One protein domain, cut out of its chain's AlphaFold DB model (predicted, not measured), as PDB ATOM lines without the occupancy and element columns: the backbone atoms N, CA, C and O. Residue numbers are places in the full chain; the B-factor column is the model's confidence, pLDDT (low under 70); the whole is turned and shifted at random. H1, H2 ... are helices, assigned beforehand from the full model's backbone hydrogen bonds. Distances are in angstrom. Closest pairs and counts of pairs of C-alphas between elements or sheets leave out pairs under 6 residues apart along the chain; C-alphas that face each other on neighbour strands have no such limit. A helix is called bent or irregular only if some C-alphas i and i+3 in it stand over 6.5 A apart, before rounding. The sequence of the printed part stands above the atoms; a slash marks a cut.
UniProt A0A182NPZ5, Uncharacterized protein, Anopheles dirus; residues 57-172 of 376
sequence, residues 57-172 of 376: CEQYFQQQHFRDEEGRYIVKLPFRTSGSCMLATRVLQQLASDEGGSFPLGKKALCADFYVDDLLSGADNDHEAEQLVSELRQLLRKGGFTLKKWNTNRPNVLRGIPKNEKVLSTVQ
ATOM      1  N   CYS A  57      33.341  50.712  81.941       81.94
ATOM      2  CA  CYS A  57      34.045  50.042  80.844       81.94
ATOM      3  C   CYS A  57      33.100  49.266  79.920       81.94
ATOM      4  O   CYS A  57      33.255  49.353  78.702       81.94
ATOM      5  N   GLU A  58      32.111  48.545  80.458       84.94
ATOM      6  CA  GLU A  58      31.115  47.840  79.637       84.94
ATOM      7  C   GLU A  58      30.271  48.828  78.819       84.94
ATOM      8  O   GLU A  58      30.092  48.640  77.615       84.94
ATOM      9  N   GLN A  59      29.804  49.920  79.431       85.75
ATOM     10  CA  GLN A  59      29.065  50.963  78.711       85.75
ATOM     11  C   GLN A  59      29.916  51.603  77.611       85.75
ATOM     12  O   GLN A  59      29.443  51.802  76.491       85.75
ATOM     13  N   TYR A  60      31.181  51.897  77.909       87.50
ATOM     14  CA  TYR A  60      32.114  52.455  76.940       87.50
ATOM     15  C   TYR A  60      32.363  51.493  75.773       87.50
ATOM     16  O   TYR A  60      32.310  51.907  74.612       87.50
ATOM     17  N   PHE A  61      32.573  50.203  76.058       87.50
ATOM     18  CA  PHE A  61      32.725  49.167  75.038       87.50
ATOM     19  C   PHE A  61      31.515  49.142  74.104       87.50
ATOM     20  O   PHE A  61      31.674  49.258  72.889       87.50
ATOM     21  N   GLN A  62      30.300  49.079  74.655       86.50
ATOM     22  CA  GLN A  62      29.060  49.049  73.874       86.50
ATOM     23  C   GLN A  62      28.907  50.258  72.942       86.50
ATOM     24  O   GLN A  62      28.388  50.111  71.840       86.50
ATOM     25  N   GLN A  63      29.388  51.434  73.348       86.00
ATOM     26  CA  GLN A  63      29.281  52.662  72.555       86.00
ATOM     27  C   GLN A  63      30.369  52.819  71.490       86.00
ATOM     28  O   GLN A  63      30.163  53.564  70.534       86.00
ATOM     29  N   GLN A  64      31.551  52.230  71.688       88.06
ATOM     30  CA  GLN A  64      32.750  52.579  70.916       88.06
ATOM     31  C   GLN A  64      33.346  51.418  70.114       88.06
ATOM     32  O   GLN A  64      34.246  51.663  69.310       88.06
ATOM     33  N   HIS A  65      32.897  50.175  70.324       89.69
ATOM     34  CA  HIS A  65      33.394  49.037  69.553       89.69
ATOM     35  C   HIS A  65      32.715  48.933  68.183       89.69
ATOM     36  O   HIS A  65      31.515  49.157  68.038       89.69
ATOM     37  N   PHE A  66      33.488  48.548  67.174       89.88
ATOM     38  CA  PHE A  66      32.985  48.174  65.854       89.88
ATOM     39  C   PHE A  66      33.931  47.163  65.198       89.88
ATOM     40  O   PHE A  66      35.036  46.933  65.694       89.88
ATOM     41  N   ARG A  67      33.504  46.545  64.091       88.81
ATOM     42  CA  ARG A  67      34.381  45.737  63.233       88.81
ATOM     43  C   ARG A  67      34.773  46.521  61.984       88.81
ATOM     44  O   ARG A  67      33.927  47.206  61.413       88.81
ATOM     45  N   ASP A  68      36.035  46.426  61.581       88.12
ATOM     46  CA  ASP A  68      36.496  46.954  60.295       88.12
ATOM     47  C   ASP A  68      36.101  46.037  59.117       88.12
ATOM     48  O   ASP A  68      35.493  44.980  59.303       88.12
ATOM     49  N   GLU A  69      36.442  46.447  57.892       86.25
ATOM     50  CA  GLU A  69      36.148  45.694  56.658       86.25
ATOM     51  C   GLU A  69      36.836  44.317  56.608       86.25
ATOM     52  O   GLU A  69      36.382  43.416  55.905       86.25
ATOM     53  N   GLU A  70      37.905  44.130  57.385       83.50
ATOM     54  CA  GLU A  70      38.648  42.872  57.514       83.50
ATOM     55  C   GLU A  70      38.104  41.988  58.656       83.50
ATOM     56  O   GLU A  70      38.615  40.891  58.894       83.50
ATOM     57  N   GLY A  71      37.060  42.439  59.364       80.12
ATOM     58  CA  GLY A  71      36.419  41.727  60.472       80.12
ATOM     59  C   GLY A  71      37.111  41.898  61.828       80.12
ATOM     60  O   GLY A  71      36.727  41.239  62.797       80.12
ATOM     61  N   ARG A  72      38.109  42.779  61.939       86.25
ATOM     62  CA  ARG A  72      38.842  43.033  63.184       86.25
ATOM     63  C   ARG A  72      38.051  43.949  64.096       86.25
ATOM     64  O   ARG A  72      37.518  44.964  63.655       86.25
ATOM     65  N   TYR A  73      38.035  43.632  65.385       86.69
ATOM     66  CA  TYR A  73      37.444  44.524  66.377       86.69
ATOM     67  C   TYR A  73      38.337  45.736  66.618       86.69
ATOM     68  O   TYR A  73      39.510  45.604  66.964       86.69
ATOM     69  N   ILE A  74      37.741  46.917  66.502       84.56
ATOM     70  CA  ILE A  74      38.349  48.190  66.851       84.56
ATOM     71  C   ILE A  74      37.607  48.741  68.063       84.56
ATOM     72  O   ILE A  74      36.394  48.934  68.033       84.56
ATOM     73  N   VAL A  75      38.355  48.998  69.135       84.44
ATOM     74  CA  VAL A  75      37.869  49.673  70.341       84.44
ATOM     75  C   VAL A  75      38.821  50.817  70.633       84.44
ATOM     76  O   VAL A  75      40.033  50.621  70.740       84.44
ATOM     77  N   LYS A  76      38.287  52.031  70.746       80.94
ATOM     78  CA  LYS A  76      39.094  53.199  71.099       80.94
ATOM     79  C   LYS A  76      39.577  53.062  72.544       80.94
ATOM     80  O   LYS A  76      38.772  52.820  73.428       80.94
ATOM     81  N   LEU A  77      40.872  53.217  72.807       76.88
ATOM     82  CA  LEU A  77      41.363  53.187  74.187       76.88
ATOM     83  C   LEU A  77      41.096  54.537  74.878       76.88
ATOM     84  O   LEU A  77      41.431  55.584  74.311       76.88
ATOM     85  N   PRO A  78      40.516  54.551  76.091       70.88
ATOM     86  CA  PRO A  78      40.357  55.780  76.858       70.88
ATOM     87  C   PRO A  78      41.726  56.323  77.308       70.88
ATOM     88  O   PRO A  78      42.604  55.580  77.734       70.88
ATOM     89  N   PHE A  79      41.912  57.647  77.250       62.81
ATOM     90  CA  PHE A  79      43.198  58.314  77.535       62.81
ATOM     91  C   PHE A  79      43.666  58.220  79.000       62.81
ATOM     92  O   PHE A  79      44.818  58.535  79.302       62.81
ATOM     93  N   ARG A  80      42.786  57.820  79.922       57.03
ATOM     94  CA  ARG A  80      43.075  57.611  81.346       57.03
ATOM     95  C   ARG A  80      42.124  56.547  81.879       57.03
ATOM     96  O   ARG A  80      40.949  56.864  82.013       57.03
ATOM     97  N   THR A  81      42.589  55.330  82.160       56.28
ATOM     98  CA  THR A  81      41.955  54.395  83.120       56.28
ATOM     99  C   THR A  81      42.692  53.059  83.210       56.28
ATOM    100  O   THR A  81      43.324  52.597  82.263       56.28
ATOM    101  N   SER A  82      42.531  52.425  84.372       57.59
ATOM    102  CA  SER A  82      42.914  51.058  84.741       57.59
ATOM    103  C   SER A  82      42.175  49.958  83.949       57.59
ATOM    104  O   SER A  82      42.453  48.782  84.150       57.59
ATOM    105  N   GLY A  83      41.227  50.315  83.069       62.06
ATOM    106  CA  GLY A  83      40.267  49.395  82.442       62.06
ATOM    107  C   GLY A  83      40.622  48.875  81.045       62.06
ATOM    108  O   GLY A  83      39.863  48.092  80.476       62.06
ATOM    109  N   SER A  84      41.765  49.263  80.471       67.56
ATOM    110  CA  SER A  84      42.168  48.828  79.119       67.56
ATOM    111  C   SER A  84      42.280  47.302  78.973       67.56
ATOM    112  O   SER A  84      41.941  46.760  77.924       67.56
ATOM    113  N   CYS A  85      42.694  46.592  80.030       70.44
ATOM    114  CA  CYS A  85      42.739  45.125  80.047       70.44
ATOM    115  C   CYS A  85      41.337  44.486  80.024       70.44
ATOM    116  O   CYS A  85      41.136  43.442  79.398       70.44
ATOM    117  N   MET A  86      40.352  45.132  80.655       76.38
ATOM    118  CA  MET A  86      38.964  44.667  80.659       76.38
ATOM    119  C   MET A  86      38.336  44.817  79.277       76.38
ATOM    120  O   MET A  86      37.670  43.898  78.812       76.38
ATOM    121  N   LEU A  87      38.620  45.922  78.576       81.81
ATOM    122  CA  LEU A  87      38.176  46.117  77.193       81.81
ATOM    123  C   LEU A  87      38.746  45.037  76.261       81.81
ATOM    124  O   LEU A  87      38.000  44.472  75.466       81.81
ATOM    125  N   ALA A  88      40.035  44.701  76.387       79.88
ATOM    126  CA  ALA A  88      40.660  43.640  75.591       79.88
ATOM    127  C   ALA A  88      40.021  42.264  75.853       79.88
ATOM    128  O   ALA A  88      39.645  41.561  74.914       79.88
ATOM    129  N   THR A  89      39.805  41.914  77.124       83.06
ATOM    130  CA  THR A  89      39.125  40.666  77.510       83.06
ATOM    131  C   THR A  89      37.686  40.632  76.979       83.06
ATOM    132  O   THR A  89      37.219  39.618  76.455       83.06
ATOM    133  N   ARG A  90      36.981  41.767  77.035       86.75
ATOM    134  CA  ARG A  90      35.603  41.899  76.559       86.75
ATOM    135  C   ARG A  90      35.470  41.744  75.042       86.75
ATOM    136  O   ARG A  90      34.463  41.194  74.592       86.75
ATOM    137  N   VAL A  91      36.476  42.157  74.258       89.38
ATOM    138  CA  VAL A  91      36.549  41.886  72.805       89.38
ATOM    139  C   VAL A  91      36.541  40.381  72.532       89.38
ATOM    140  O   VAL A  91      35.799  39.923  71.664       89.38
ATOM    141  N   LEU A  92      37.321  39.596  73.283       90.12
ATOM    142  CA  LEU A  92      37.365  38.137  73.124       90.12
ATOM    143  C   LEU A  92      36.014  37.496  73.460       90.12
ATOM    144  O   LEU A  92      35.530  36.641  72.718       90.12
ATOM    145  N   GLN A  93      35.359  37.961  74.525       90.44
ATOM    146  CA  GLN A  93      34.009  37.516  74.879       90.44
ATOM    147  C   GLN A  93      32.974  37.897  73.807       90.44
ATOM    148  O   GLN A  93      32.093  37.093  73.498       90.44
ATOM    149  N   GLN A  94      33.094  39.081  73.194       92.44
ATOM    150  CA  GLN A  94      32.229  39.491  72.084       92.44
ATOM    151  C   GLN A  94      32.434  38.592  70.859       92.44
ATOM    152  O   GLN A  94      31.465  38.087  70.303       92.44
ATOM    153  N   LEU A  95      33.686  38.307  70.492       93.44
ATOM    154  CA  LEU A  95      34.020  37.378  69.410       93.44
ATOM    155  C   LEU A  95      33.449  35.975  69.658       93.44
ATOM    156  O   LEU A  95      32.911  35.347  68.747       93.44
ATOM    157  N   ALA A  96      33.525  35.492  70.897       92.50
ATOM    158  CA  ALA A  96      32.953  34.213  71.304       92.50
ATOM    159  C   ALA A  96      31.414  34.192  71.195       92.50
ATOM    160  O   ALA A  96      30.829  33.151  70.877       92.50
ATOM    161  N   SER A  97      30.750  35.325  71.433       93.31
ATOM    162  CA  SER A  97      29.307  35.481  71.218       93.31
ATOM    163  C   SER A  97      28.952  35.488  69.731       93.31
ATOM    164  O   SER A  97      28.062  34.748  69.317       93.31
ATOM    165  N   ASP A  98      29.673  36.280  68.937       92.75
ATOM    166  CA  ASP A  98      29.345  36.546  67.534       92.75
ATOM    167  C   ASP A  98      29.680  35.356  66.620       92.75
ATOM    168  O   ASP A  98      28.921  35.024  65.715       92.75
ATOM    169  N   GLU A  99      30.812  34.689  66.858       93.44
ATOM    170  CA  GLU A  99      31.375  33.679  65.948       93.44
ATOM    171  C   GLU A  99      31.530  32.295  66.592       93.44
ATOM    172  O   GLU A  99      31.816  31.315  65.903       93.44
ATOM    173  N   GLY A 100      31.349  32.177  67.911       91.75
ATOM    174  CA  GLY A 100      31.635  30.946  68.656       91.75
ATOM    175  C   GLY A 100      30.617  29.817  68.471       91.75
ATOM    176  O   GLY A 100      30.812  28.743  69.032       91.75
ATOM    177  N   GLY A 101      29.534  30.022  67.711       93.56
ATOM    178  CA  GLY A 101      28.470  29.023  67.525       93.56
ATOM    179  C   GLY A 101      28.960  27.683  66.961       93.56
ATOM    180  O   GLY A 101      28.494  26.633  67.394       93.56
ATOM    181  N   SER A 102      29.944  27.718  66.058       94.06
ATOM    182  CA  SER A 102      30.547  26.521  65.448       94.06
ATOM    183  C   SER A 102      31.790  26.006  66.184       94.06
ATOM    184  O   SER A 102      32.397  25.036  65.738       94.06
ATOM    185  N   PHE A 103      32.195  26.658  67.278       95.69
ATOM    186  CA  PHE A 103      33.454  26.406  67.985       95.69
ATOM    187  C   PHE A 103      33.195  26.270  69.494       95.69
ATOM    188  O   PHE A 103      33.533  27.178  70.256       95.69
ATOM    189  N   PRO A 104      32.533  25.196  69.957       94.81
ATOM    190  CA  PRO A 104      32.100  25.075  71.349       94.81
ATOM    191  C   PRO A 104      33.257  25.094  72.363       94.81
ATOM    192  O   PRO A 104      33.134  25.744  73.405       94.81
ATOM    193  N   LEU A 105      34.381  24.431  72.070       94.88
ATOM    194  CA  LEU A 105      35.562  24.410  72.939       94.88
ATOM    195  C   LEU A 105      36.287  25.757  72.887       94.88
ATOM    196  O   LEU A 105      36.610  26.328  73.930       94.88
ATOM    197  N   GLY A 106      36.472  26.307  71.684       94.38
ATOM    198  CA  GLY A 106      37.081  27.625  71.490       94.38
ATOM    199  C   GLY A 106      36.289  28.739  72.179       94.38
ATOM    200  O   GLY A 106      36.870  29.572  72.869       94.38
ATOM    201  N   LYS A 107      34.956  28.721  72.065       94.62
ATOM    202  CA  LYS A 107      34.048  29.662  72.733       94.62
ATOM    203  C   LYS A 107      34.200  29.594  74.248       94.62
ATOM    204  O   LYS A 107      34.350  30.632  74.884       94.62
ATOM    205  N   LYS A 108      34.179  28.385  74.817       93.81
ATOM    206  CA  LYS A 108      34.364  28.182  76.260       93.81
ATOM    207  C   LYS A 108      35.701  28.767  76.724       93.81
ATOM    208  O   LYS A 108      35.714  29.531  77.686       93.81
ATOM    209  N   ALA A 109      36.782  28.477  76.003       92.88
ATOM    210  CA  ALA A 109      38.114  28.967  76.336       92.88
ATOM    211  C   ALA A 109      38.240  30.498  76.222       92.88
ATOM    212  O   ALA A 109      38.799  31.131  77.113       92.88
ATOM    213  N   LEU A 110      37.665  31.133  75.194       91.06
ATOM    214  CA  LEU A 110      37.657  32.602  75.075       91.06
ATOM    215  C   LEU A 110      36.911  33.289  76.227       91.06
ATOM    216  O   LEU A 110      37.238  34.420  76.579       91.06
ATOM    217  N   CYS A 111      35.906  32.628  76.803       87.19
ATOM    218  CA  CYS A 111      35.128  33.181  77.905       87.19
ATOM    219  C   CYS A 111      35.775  32.985  79.283       87.19
ATOM    220  O   CYS A 111      35.493  33.790  80.169       87.19
ATOM    221  N   ALA A 112      36.575  31.932  79.478       85.00
ATOM    222  CA  ALA A 112      36.994  31.493  80.814       85.00
ATOM    223  C   ALA A 112      38.508  31.308  81.005       85.00
ATOM    224  O   ALA A 112      38.974  31.381  82.138       85.00
ATOM    225  N   ASP A 113      39.272  31.094  79.932       88.50
ATOM    226  CA  ASP A 113      40.648  30.587  80.033       88.50
ATOM    227  C   ASP A 113      41.712  31.661  79.730       88.50
ATOM    228  O   ASP A 113      42.914  31.395  79.816       88.50
ATOM    229  N   PHE A 114      41.294  32.879  79.369       84.25
ATOM    230  CA  PHE A 114      42.192  34.022  79.204       84.25
ATOM    231  C   PHE A 114      42.398  34.761  80.526       84.25
ATOM    232  O   PHE A 114      41.443  35.213  81.159       84.25
ATOM    233  N   TYR A 115      43.661  34.966  80.889       76.06
ATOM    234  CA  TYR A 115      44.072  35.921  81.907       76.06
ATOM    235  C   TYR A 115      44.794  37.087  81.233       76.06
ATOM    236  O   TYR A 115      45.982  37.011  80.916       76.06
ATOM    237  N   VAL A 116      44.053  38.176  81.011       78.25
ATOM    238  CA  VAL A 116      44.512  39.341  80.242       78.25
ATOM    239  C   VAL A 116      44.982  38.905  78.844       78.25
ATOM    240  O   VAL A 116      44.143  38.585  78.006       78.25
ATOM    241  N   ASP A 117      46.291  38.848  78.599       78.56
ATOM    242  CA  ASP A 117      46.871  38.546  77.285       78.56
ATOM    243  C   ASP A 117      47.230  37.058  77.106       78.56
ATOM    244  O   ASP A 117      47.476  36.615  75.979       78.56
ATOM    245  N   ASP A 118      47.262  36.279  78.193       82.75
ATOM    246  CA  ASP A 118      47.703  34.883  78.187       82.75
ATOM    247  C   ASP A 118      46.514  33.913  78.233       82.75
ATOM    248  O   ASP A 118      45.603  34.051  79.046       82.75
ATOM    249  N   LEU A 119      46.551  32.886  77.380       88.06
ATOM    250  CA  LEU A 119      45.581  31.791  77.364       88.06
ATOM    251  C   LEU A 119      46.159  30.565  78.082       88.06
ATOM    252  O   LEU A 119      47.164  30.007  77.633       88.06
ATOM    253  N   LEU A 120      45.482  30.096  79.131       89.06
ATOM    254  CA  LEU A 120      45.801  28.846  79.818       89.06
ATOM    255  C   LEU A 120      44.589  27.911  79.793       89.06
ATOM    256  O   LEU A 120      43.681  28.035  80.604       89.06
ATOM    257  N   SER A 121      44.607  26.946  78.874       91.31
ATOM    258  CA  SER A 121      43.517  25.985  78.685       91.31
ATOM    259  C   SER A 121      44.032  24.542  78.630       91.31
ATOM    260  O   SER A 121      45.234  24.297  78.494       91.31
ATOM    261  N   GLY A 122      43.124  23.576  78.749       90.62
ATOM    262  CA  GLY A 122      43.434  22.150  78.778       90.62
ATOM    263  C   GLY A 122      42.236  21.277  78.413       90.62
ATOM    264  O   GLY A 122      41.104  21.750  78.352       90.62
ATOM    265  N   ALA A 123      42.502  19.996  78.171       90.44
ATOM    266  CA  ALA A 123      41.497  18.984  77.856       90.44
ATOM    267  C   ALA A 123      41.887  17.628  78.462       90.44
ATOM    268  O   ALA A 123      43.055  17.410  78.803       90.44
ATOM    269  N   ASP A 124      40.929  16.705  78.557       89.94
ATOM    270  CA  ASP A 124      41.131  15.405  79.212       89.94
ATOM    271  C   ASP A 124      41.907  14.401  78.340       89.94
ATOM    272  O   ASP A 124      42.415  13.388  78.832       89.94
ATOM    273  N   ASN A 125      42.006  14.657  77.034       91.94
ATOM    274  CA  ASN A 125      42.690  13.792  76.079       91.94
ATOM    275  C   ASN A 125      43.299  14.579  74.904       91.94
ATOM    276  O   ASN A 125      42.906  15.709  74.618       91.94
ATOM    277  N   ASP A 126      44.252  13.949  74.206       92.12
ATOM    278  CA  ASP A 126      45.000  14.575  73.108       92.12
ATOM    279  C   ASP A 126      44.077  15.015  71.947       92.12
ATOM    280  O   ASP A 126      44.315  16.063  71.355       92.12
ATOM    281  N   HIS A 127      43.000  14.274  71.653       93.44
ATOM    282  CA  HIS A 127      42.080  14.594  70.552       93.44
ATOM    283  C   HIS A 127      41.265  15.864  70.822       93.44
ATOM    284  O   HIS A 127      41.202  16.759  69.981       93.44
ATOM    285  N   GLU A 128      40.680  15.973  72.014       94.94
ATOM    286  CA  GLU A 128      39.955  17.172  72.438       94.94
ATOM    287  C   GLU A 128      40.893  18.386  72.533       94.94
ATOM    288  O   GLU A 128      40.523  19.483  72.117       94.94
ATOM    289  N   ALA A 129      42.137  18.193  72.989       93.81
ATOM    290  CA  ALA A 129      43.144  19.253  73.009       93.81
ATOM    291  C   ALA A 129      43.507  19.735  71.590       93.81
ATOM    292  O   ALA A 129      43.614  20.939  71.352       93.81
ATOM    293  N   GLU A 130      43.672  18.819  70.631       95.06
ATOM    294  CA  GLU A 130      43.900  19.150  69.217       95.06
ATOM    295  C   GLU A 130      42.714  19.913  68.615       95.06
ATOM    296  O   GLU A 130      42.909  20.915  67.915       95.06
ATOM    297  N   GLN A 131      41.485  19.483  68.920       95.44
ATOM    298  CA  GLN A 131      40.267  20.168  68.496       95.44
ATOM    299  C   GLN A 131      40.197  21.578  69.085       95.44
ATOM    300  O   GLN A 131      40.014  22.532  68.333       95.44
ATOM    301  N   LEU A 132      40.421  21.735  70.391       95.56
ATOM    302  CA  LEU A 132      40.458  23.030  71.069       95.56
ATOM    303  C   LEU A 132      41.465  23.984  70.409       95.56
ATOM    304  O   LEU A 132      41.117  25.118  70.083       95.56
ATOM    305  N   VAL A 133      42.695  23.527  70.149       95.19
ATOM    306  CA  VAL A 133      43.723  24.327  69.456       95.19
ATOM    307  C   VAL A 133      43.252  24.747  68.061       95.19
ATOM    308  O   VAL A 133      43.454  25.896  67.655       95.19
ATOM    309  N   SER A 134      42.622  23.838  67.315       95.06
ATOM    310  CA  SER A 134      42.078  24.127  65.986       95.06
ATOM    311  C   SER A 134      40.956  25.167  66.039       95.06
ATOM    312  O   SER A 134      41.005  26.162  65.310       95.06
ATOM    313  N   GLU A 135      39.978  24.974  66.926       96.50
ATOM    314  CA  GLU A 135      38.842  25.876  67.122       96.50
ATOM    315  C   GLU A 135      39.299  27.271  67.551       96.50
ATOM    316  O   GLU A 135      38.890  28.257  66.942       96.50
ATOM    317  N   LEU A 136      40.209  27.364  68.525       95.38
ATOM    318  CA  LEU A 136      40.787  28.628  68.987       95.38
ATOM    319  C   LEU A 136      41.439  29.407  67.849       95.38
ATOM    320  O   LEU A 136      41.196  30.601  67.699       95.38
ATOM    321  N   ARG A 137      42.255  28.746  67.019       94.62
ATOM    322  CA  ARG A 137      42.924  29.411  65.889       94.62
ATOM    323  C   ARG A 137      41.930  29.920  64.861       94.62
ATOM    324  O   ARG A 137      42.137  31.003  64.323       94.62
ATOM    325  N   GLN A 138      40.893  29.147  64.558       94.75
ATOM    326  CA  GLN A 138      39.874  29.544  63.588       94.75
ATOM    327  C   GLN A 138      39.012  30.689  64.123       94.75
ATOM    328  O   GLN A 138      38.825  31.688  63.428       94.75
ATOM    329  N   LEU A 139      38.556  30.582  65.371       94.94
ATOM    330  CA  LEU A 139      37.731  31.586  66.029       94.94
ATOM    331  C   LEU A 139      38.489  32.906  66.207       94.94
ATOM    332  O   LEU A 139      37.995  33.950  65.799       94.94
ATOM    333  N   LEU A 140      39.722  32.874  66.718       93.00
ATOM    334  CA  LEU A 140      40.532  34.083  66.910       93.00
ATOM    335  C   LEU A 140      40.907  34.758  65.588       93.00
ATOM    336  O   LEU A 140      40.879  35.985  65.510       93.00
ATOM    337  N   ARG A 141      41.157  33.984  64.523       92.69
ATOM    338  CA  ARG A 141      41.387  34.542  63.181       92.69
ATOM    339  C   ARG A 141      40.183  35.311  62.645       92.69
ATOM    340  O   ARG A 141      40.394  36.319  61.983       92.69
ATOM    341  N   LYS A 142      38.952  34.890  62.959       91.31
ATOM    342  CA  LYS A 142      37.731  35.631  62.586       91.31
ATOM    343  C   LYS A 142      37.642  37.011  63.246       91.31
ATOM    344  O   LYS A 142      36.974  37.877  62.705       91.31
ATOM    345  N   GLY A 143      38.322  37.218  64.377       89.19
ATOM    346  CA  GLY A 143      38.475  38.529  65.017       89.19
ATOM    347  C   GLY A 143      39.783  39.253  64.680       89.19
ATOM    348  O   GLY A 143      40.064  40.284  65.284       89.19
ATOM    349  N   GLY A 144      40.604  38.718  63.767       89.50
ATOM    350  CA  GLY A 144      41.904  39.294  63.401       89.50
ATOM    351  C   GLY A 144      43.068  38.954  64.332       89.50
ATOM    352  O   GLY A 144      44.154  39.517  64.186       89.50
ATOM    353  N   PHE A 145      42.882  38.041  65.282       89.75
ATOM    354  CA  PHE A 145      43.900  37.680  66.263       89.75
ATOM    355  C   PHE A 145      44.718  36.467  65.813       89.75
ATOM    356  O   PHE A 145      44.217  35.532  65.187       89.75
ATOM    357  N   THR A 146      46.002  36.452  66.177       90.50
ATOM    358  CA  THR A 146      46.880  35.292  65.977       90.50
ATOM    359  C   THR A 146      47.594  34.950  67.276       90.50
ATOM    360  O   THR A 146      48.475  35.691  67.708       90.50
ATOM    361  N   LEU A 147      47.262  33.798  67.864       90.12
ATOM    362  CA  LEU A 147      47.983  33.271  69.023       90.12
ATOM    363  C   LEU A 147      49.419  32.896  68.652       90.12
ATOM    364  O   LEU A 147      49.669  32.220  67.649       90.12
ATOM    365  N   LYS A 148      50.355  33.313  69.501       89.44
ATOM    366  CA  LYS A 148      51.788  33.011  69.422       89.44
ATOM    367  C   LYS A 148      52.242  32.419  70.753       89.44
ATOM    368  O   LYS A 148      51.491  32.420  71.719       89.44
ATOM    369  N   LYS A 149      53.492  31.951  70.802       88.25
ATOM    370  CA  LYS A 149      54.096  31.322  71.987       88.25
ATOM    371  C   LYS A 149      53.315  30.087  72.461       88.25
ATOM    372  O   LYS A 149      53.185  29.843  73.654       88.25
ATOM    373  N   TRP A 150      52.838  29.275  71.519       90.38
ATOM    374  CA  TRP A 150      52.194  28.002  71.825       90.38
ATOM    375  C   TRP A 150      53.141  27.071  72.578       90.38
ATOM    376  O   TRP A 150      54.303  26.897  72.191       90.38
ATOM    377  N   ASN A 151      52.619  26.443  73.625       88.25
ATOM    378  CA  ASN A 151      53.341  25.492  74.453       88.25
ATOM    379  C   ASN A 151      52.380  24.428  75.005       88.25
ATOM    380  O   ASN A 151      51.192  24.694  75.158       88.25
ATOM    381  N   THR A 152      52.868  23.217  75.264       87.62
ATOM    382  CA  THR A 152      52.039  22.095  75.735       87.62
ATOM    383  C   THR A 152      52.881  21.059  76.478       87.62
ATOM    384  O   THR A 152      54.065  20.897  76.196       87.62
ATOM    385  N   ASN A 153      52.262  20.309  77.391       87.12
ATOM    386  CA  ASN A 153      52.849  19.098  77.971       87.12
ATOM    387  C   ASN A 153      52.703  17.856  77.062       87.12
ATOM    388  O   ASN A 153      53.256  16.805  77.382       87.12
ATOM    389  N   ARG A 154      51.968  17.958  75.943       87.81
ATOM    390  CA  ARG A 154      51.724  16.892  74.957       87.81
ATOM    391  C   ARG A 154      52.114  17.358  73.548       87.81
ATOM    392  O   ARG A 154      51.273  17.888  72.829       87.81
ATOM    393  N   PRO A 155      53.360  17.137  73.090       85.06
ATOM    394  CA  PRO A 155      53.869  17.706  71.831       85.06
ATOM    395  C   PRO A 155      53.036  17.383  70.588       85.06
ATOM    396  O   PRO A 155      53.018  18.160  69.629       85.06
ATOM    397  N   ASN A 156      52.328  16.250  70.612       87.62
ATOM    398  CA  ASN A 156      51.441  15.818  69.536       87.62
ATOM    399  C   ASN A 156      50.313  16.822  69.264       87.62
ATOM    400  O   ASN A 156      50.053  17.115  68.098       87.62
ATOM    401  N   VAL A 157      49.781  17.449  70.320       90.75
ATOM    402  CA  VAL A 157      48.676  18.417  70.254       90.75
ATOM    403  C   VAL A 157      49.010  19.618  69.366       90.75
ATOM    404  O   VAL A 157      48.144  20.190  68.711       90.75
ATOM    405  N   LEU A 158      50.291  19.996  69.288       90.19
ATOM    406  CA  LEU A 158      50.740  21.151  68.508       90.19
ATOM    407  C   LEU A 158      51.430  20.769  67.190       90.19
ATOM    408  O   LEU A 158      52.118  21.613  66.607       90.19
ATOM    409  N   ARG A 159      51.302  19.534  66.684       87.31
ATOM    410  CA  ARG A 159      51.982  19.092  65.441       87.31
ATOM    411  C   ARG A 159      51.709  20.010  64.244       87.31
ATOM    412  O   ARG A 159      52.647  20.341  63.526       87.31
ATOM    413  N   GLY A 160      50.473  20.485  64.086       86.12
ATOM    414  CA  GLY A 160      50.059  21.387  62.998       86.12
ATOM    415  C   GLY A 160      50.401  22.872  63.195       86.12
ATOM    416  O   GLY A 160      50.038  23.701  62.358       86.12
ATOM    417  N   ILE A 161      51.064  23.238  64.297       90.12
ATOM    418  CA  ILE A 161      51.428  24.628  64.595       90.12
ATOM    419  C   ILE A 161      52.827  24.946  64.035       90.12
ATOM    420  O   ILE A 161      53.776  24.202  64.319       90.12
ATOM    421  N   PRO A 162      52.993  26.047  63.275       90.44
ATOM    422  CA  PRO A 162      54.294  26.488  62.777       90.44
ATOM    423  C   PRO A 162      55.321  26.704  63.898       90.44
ATOM    424  O   PRO A 162      54.989  27.194  64.977       90.44
ATOM    425  N   LYS A 163      56.595  26.378  63.643       86.44
ATOM    426  CA  LYS A 163      57.665  26.475  64.657       86.44
ATOM    427  C   LYS A 163      57.857  27.894  65.208       86.44
ATOM    428  O   LYS A 163      58.115  28.038  66.395       86.44
ATOM    429  N   ASN A 164      57.689  28.924  64.382       87.94
ATOM    430  CA  ASN A 164      57.788  30.334  64.785       87.94
ATOM    431  C   ASN A 164      56.618  30.814  65.662       87.94
ATOM    432  O   ASN A 164      56.686  31.903  66.223       87.94
ATOM    433  N   GLU A 165      55.538  30.035  65.771       88.12
ATOM    434  CA  GLU A 165      54.423  30.319  66.681       88.12
ATOM    435  C   GLU A 165      54.569  29.587  68.020       88.12
ATOM    436  O   GLU A 165      53.788  29.859  68.925       88.12
ATOM    437  N   LYS A 166      55.555  28.692  68.174       87.00
ATOM    438  CA  LYS A 166      55.814  27.925  69.404       87.00
ATOM    439  C   LYS A 166      56.867  28.598  70.284       87.00
ATOM    440  O   LYS A 166      57.693  29.368  69.798       87.00
ATOM    441  N   VAL A 167      56.864  28.286  71.579       81.88
ATOM    442  CA  VAL A 167      57.940  28.693  72.500       81.88
ATOM    443  C   VAL A 167      59.238  27.956  72.161       81.88
ATOM    444  O   VAL A 167      59.242  26.751  71.905       81.88
ATOM    445  N   LEU A 168      60.361  28.675  72.191       65.12
ATOM    446  CA  LEU A 168      61.697  28.119  71.988       65.12
ATOM    447  C   LEU A 168      62.206  27.443  73.278       65.12
ATOM    448  O   LEU A 168      62.936  28.042  74.051       65.12
ATOM    449  N   SER A 169      61.830  26.180  73.497       60.66
ATOM    450  CA  SER A 169      62.458  25.180  74.397       60.66
ATOM    451  C   SER A 169      62.641  25.463  75.901       60.66
ATOM    452  O   SER A 169      62.983  24.534  76.626       60.66
ATOM    453  N   THR A 170      62.394  26.664  76.426       59.12
ATOM    454  CA  THR A 170      62.730  26.980  77.831       59.12
ATOM    455  C   THR A 170      61.772  26.393  78.869       59.12
ATOM    456  O   THR A 170      62.013  26.525  80.064       59.12
ATOM    457  N   VAL A 171      60.671  25.761  78.451       66.56
ATOM    458  CA  VAL A 171      59.632  25.288  79.372       66.56
ATOM    459  C   VAL A 171      59.469  23.777  79.244       66.56
ATOM    460  O   VAL A 171      58.966  23.268  78.246       66.56
ATOM    461  N   GLN A 172      59.864  23.054  80.290       75.12
ATOM    462  CA  GLN A 172      59.852  21.589  80.355       75.12
ATOM    463  C   GLN A 172      58.458  21.027  80.710       75.12
ATOM    464  O   GLN A 172      58.323  20.190  81.604       75.12
TER     465      GLN A 172
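What this domain is: This is residues 57 to 172 of the 376 residues of an uncharacterized protein of Anopheles dirus (UniProt A0A182NPZ5). A helical hairpin of H2 and H3 makes the middle, and a long helix, H4, crosses H3 and reaches residues 95 to 100 of H2 with its last residues, 139 to 142. H1 packs on residues 86 to 90 of H2 at one end of the domain, and the very short H5 packs on residues 126 to 133 of H4 at the other end, with long loops linking H1 to H2, H3 to H4 and H4 to H5. The printed part has 116 residues, with five named helices in the order H1, H2, H3, H4, H5 and no named strand. The class is all helix, though named elements hold 57 of the 116 residues, under half. The whole is compact, with a radius of gyration of the C-alphas of 15.3 A and spans of 43 by 32 by 26 A.

Where its parts are: H1 is residues 57 to 64, 10.3 A from first to last C-alpha, and begins at C-alpha 57, (34.045, 50.042, 80.844). H2, the longest helix, is residues 84 to 102, 28.6 A. It has a kink of 35 degrees near residue 96 and is irregular, with C-alphas 98 and 101 standing 7.6 A apart. H3 is residues 104 to 112, 12.4 A. H4 is residues 126 to 142, 24.6 A, beginning at C-alpha 126, (45.000, 14.575, 73.108). H5 is residues 155 to 158, 5.7 A, ending at C-alpha 158, (50.740, 21.151, 68.508).

How they stand to each other: H1 touches H2, and H2 touches H1 with residues 86 to 90 alone; the closest C-alphas, of Phe 61 and Leu 87, are 6.6 A apart. Their tilt is steep at 68 degrees, only just short of about perpendicular, and they run the same way. H2 and H3 form a hairpin, touching at a shallow tilt of 16 degrees, opposite ways, with the closest C-alphas, of Ala 96 and Lys 107, 4.9 A apart. H4 touches H3 about perpendicular at 73 degrees, closest at the C-alphas of Gly 106 and Leu 136, 4.6 A. Residues 139 to 142 of H4 touch residues 95 to 100 of H2, only just about perpendicular at 71 degrees, closest at the C-alphas of Gly 100 and Leu 139, 6.7 A. Residues 126 to 133 of H4 touch H5, closest at the C-alphas of Glu 130 and Val 157, 4.9 A. H1 is apart from H3, H4 and H5. In H1, H3 and H4 every O i to N i+4 pair is within hydrogen-bond range, in H2 13 of 15 are, and H5 is too short for such a pair.

The domain as a whole: The C-alphas farthest apart, of Phe 79 and Asn 125, are 44.5 A apart. The printed part has no cut. The links H1 to H2, H3 to H4 and H4 to H5 are long; H2 to H3 is tight. Mean pLDDT of the printed part is 86.2, with residues 79 to 84 and 168 to 171 under 70.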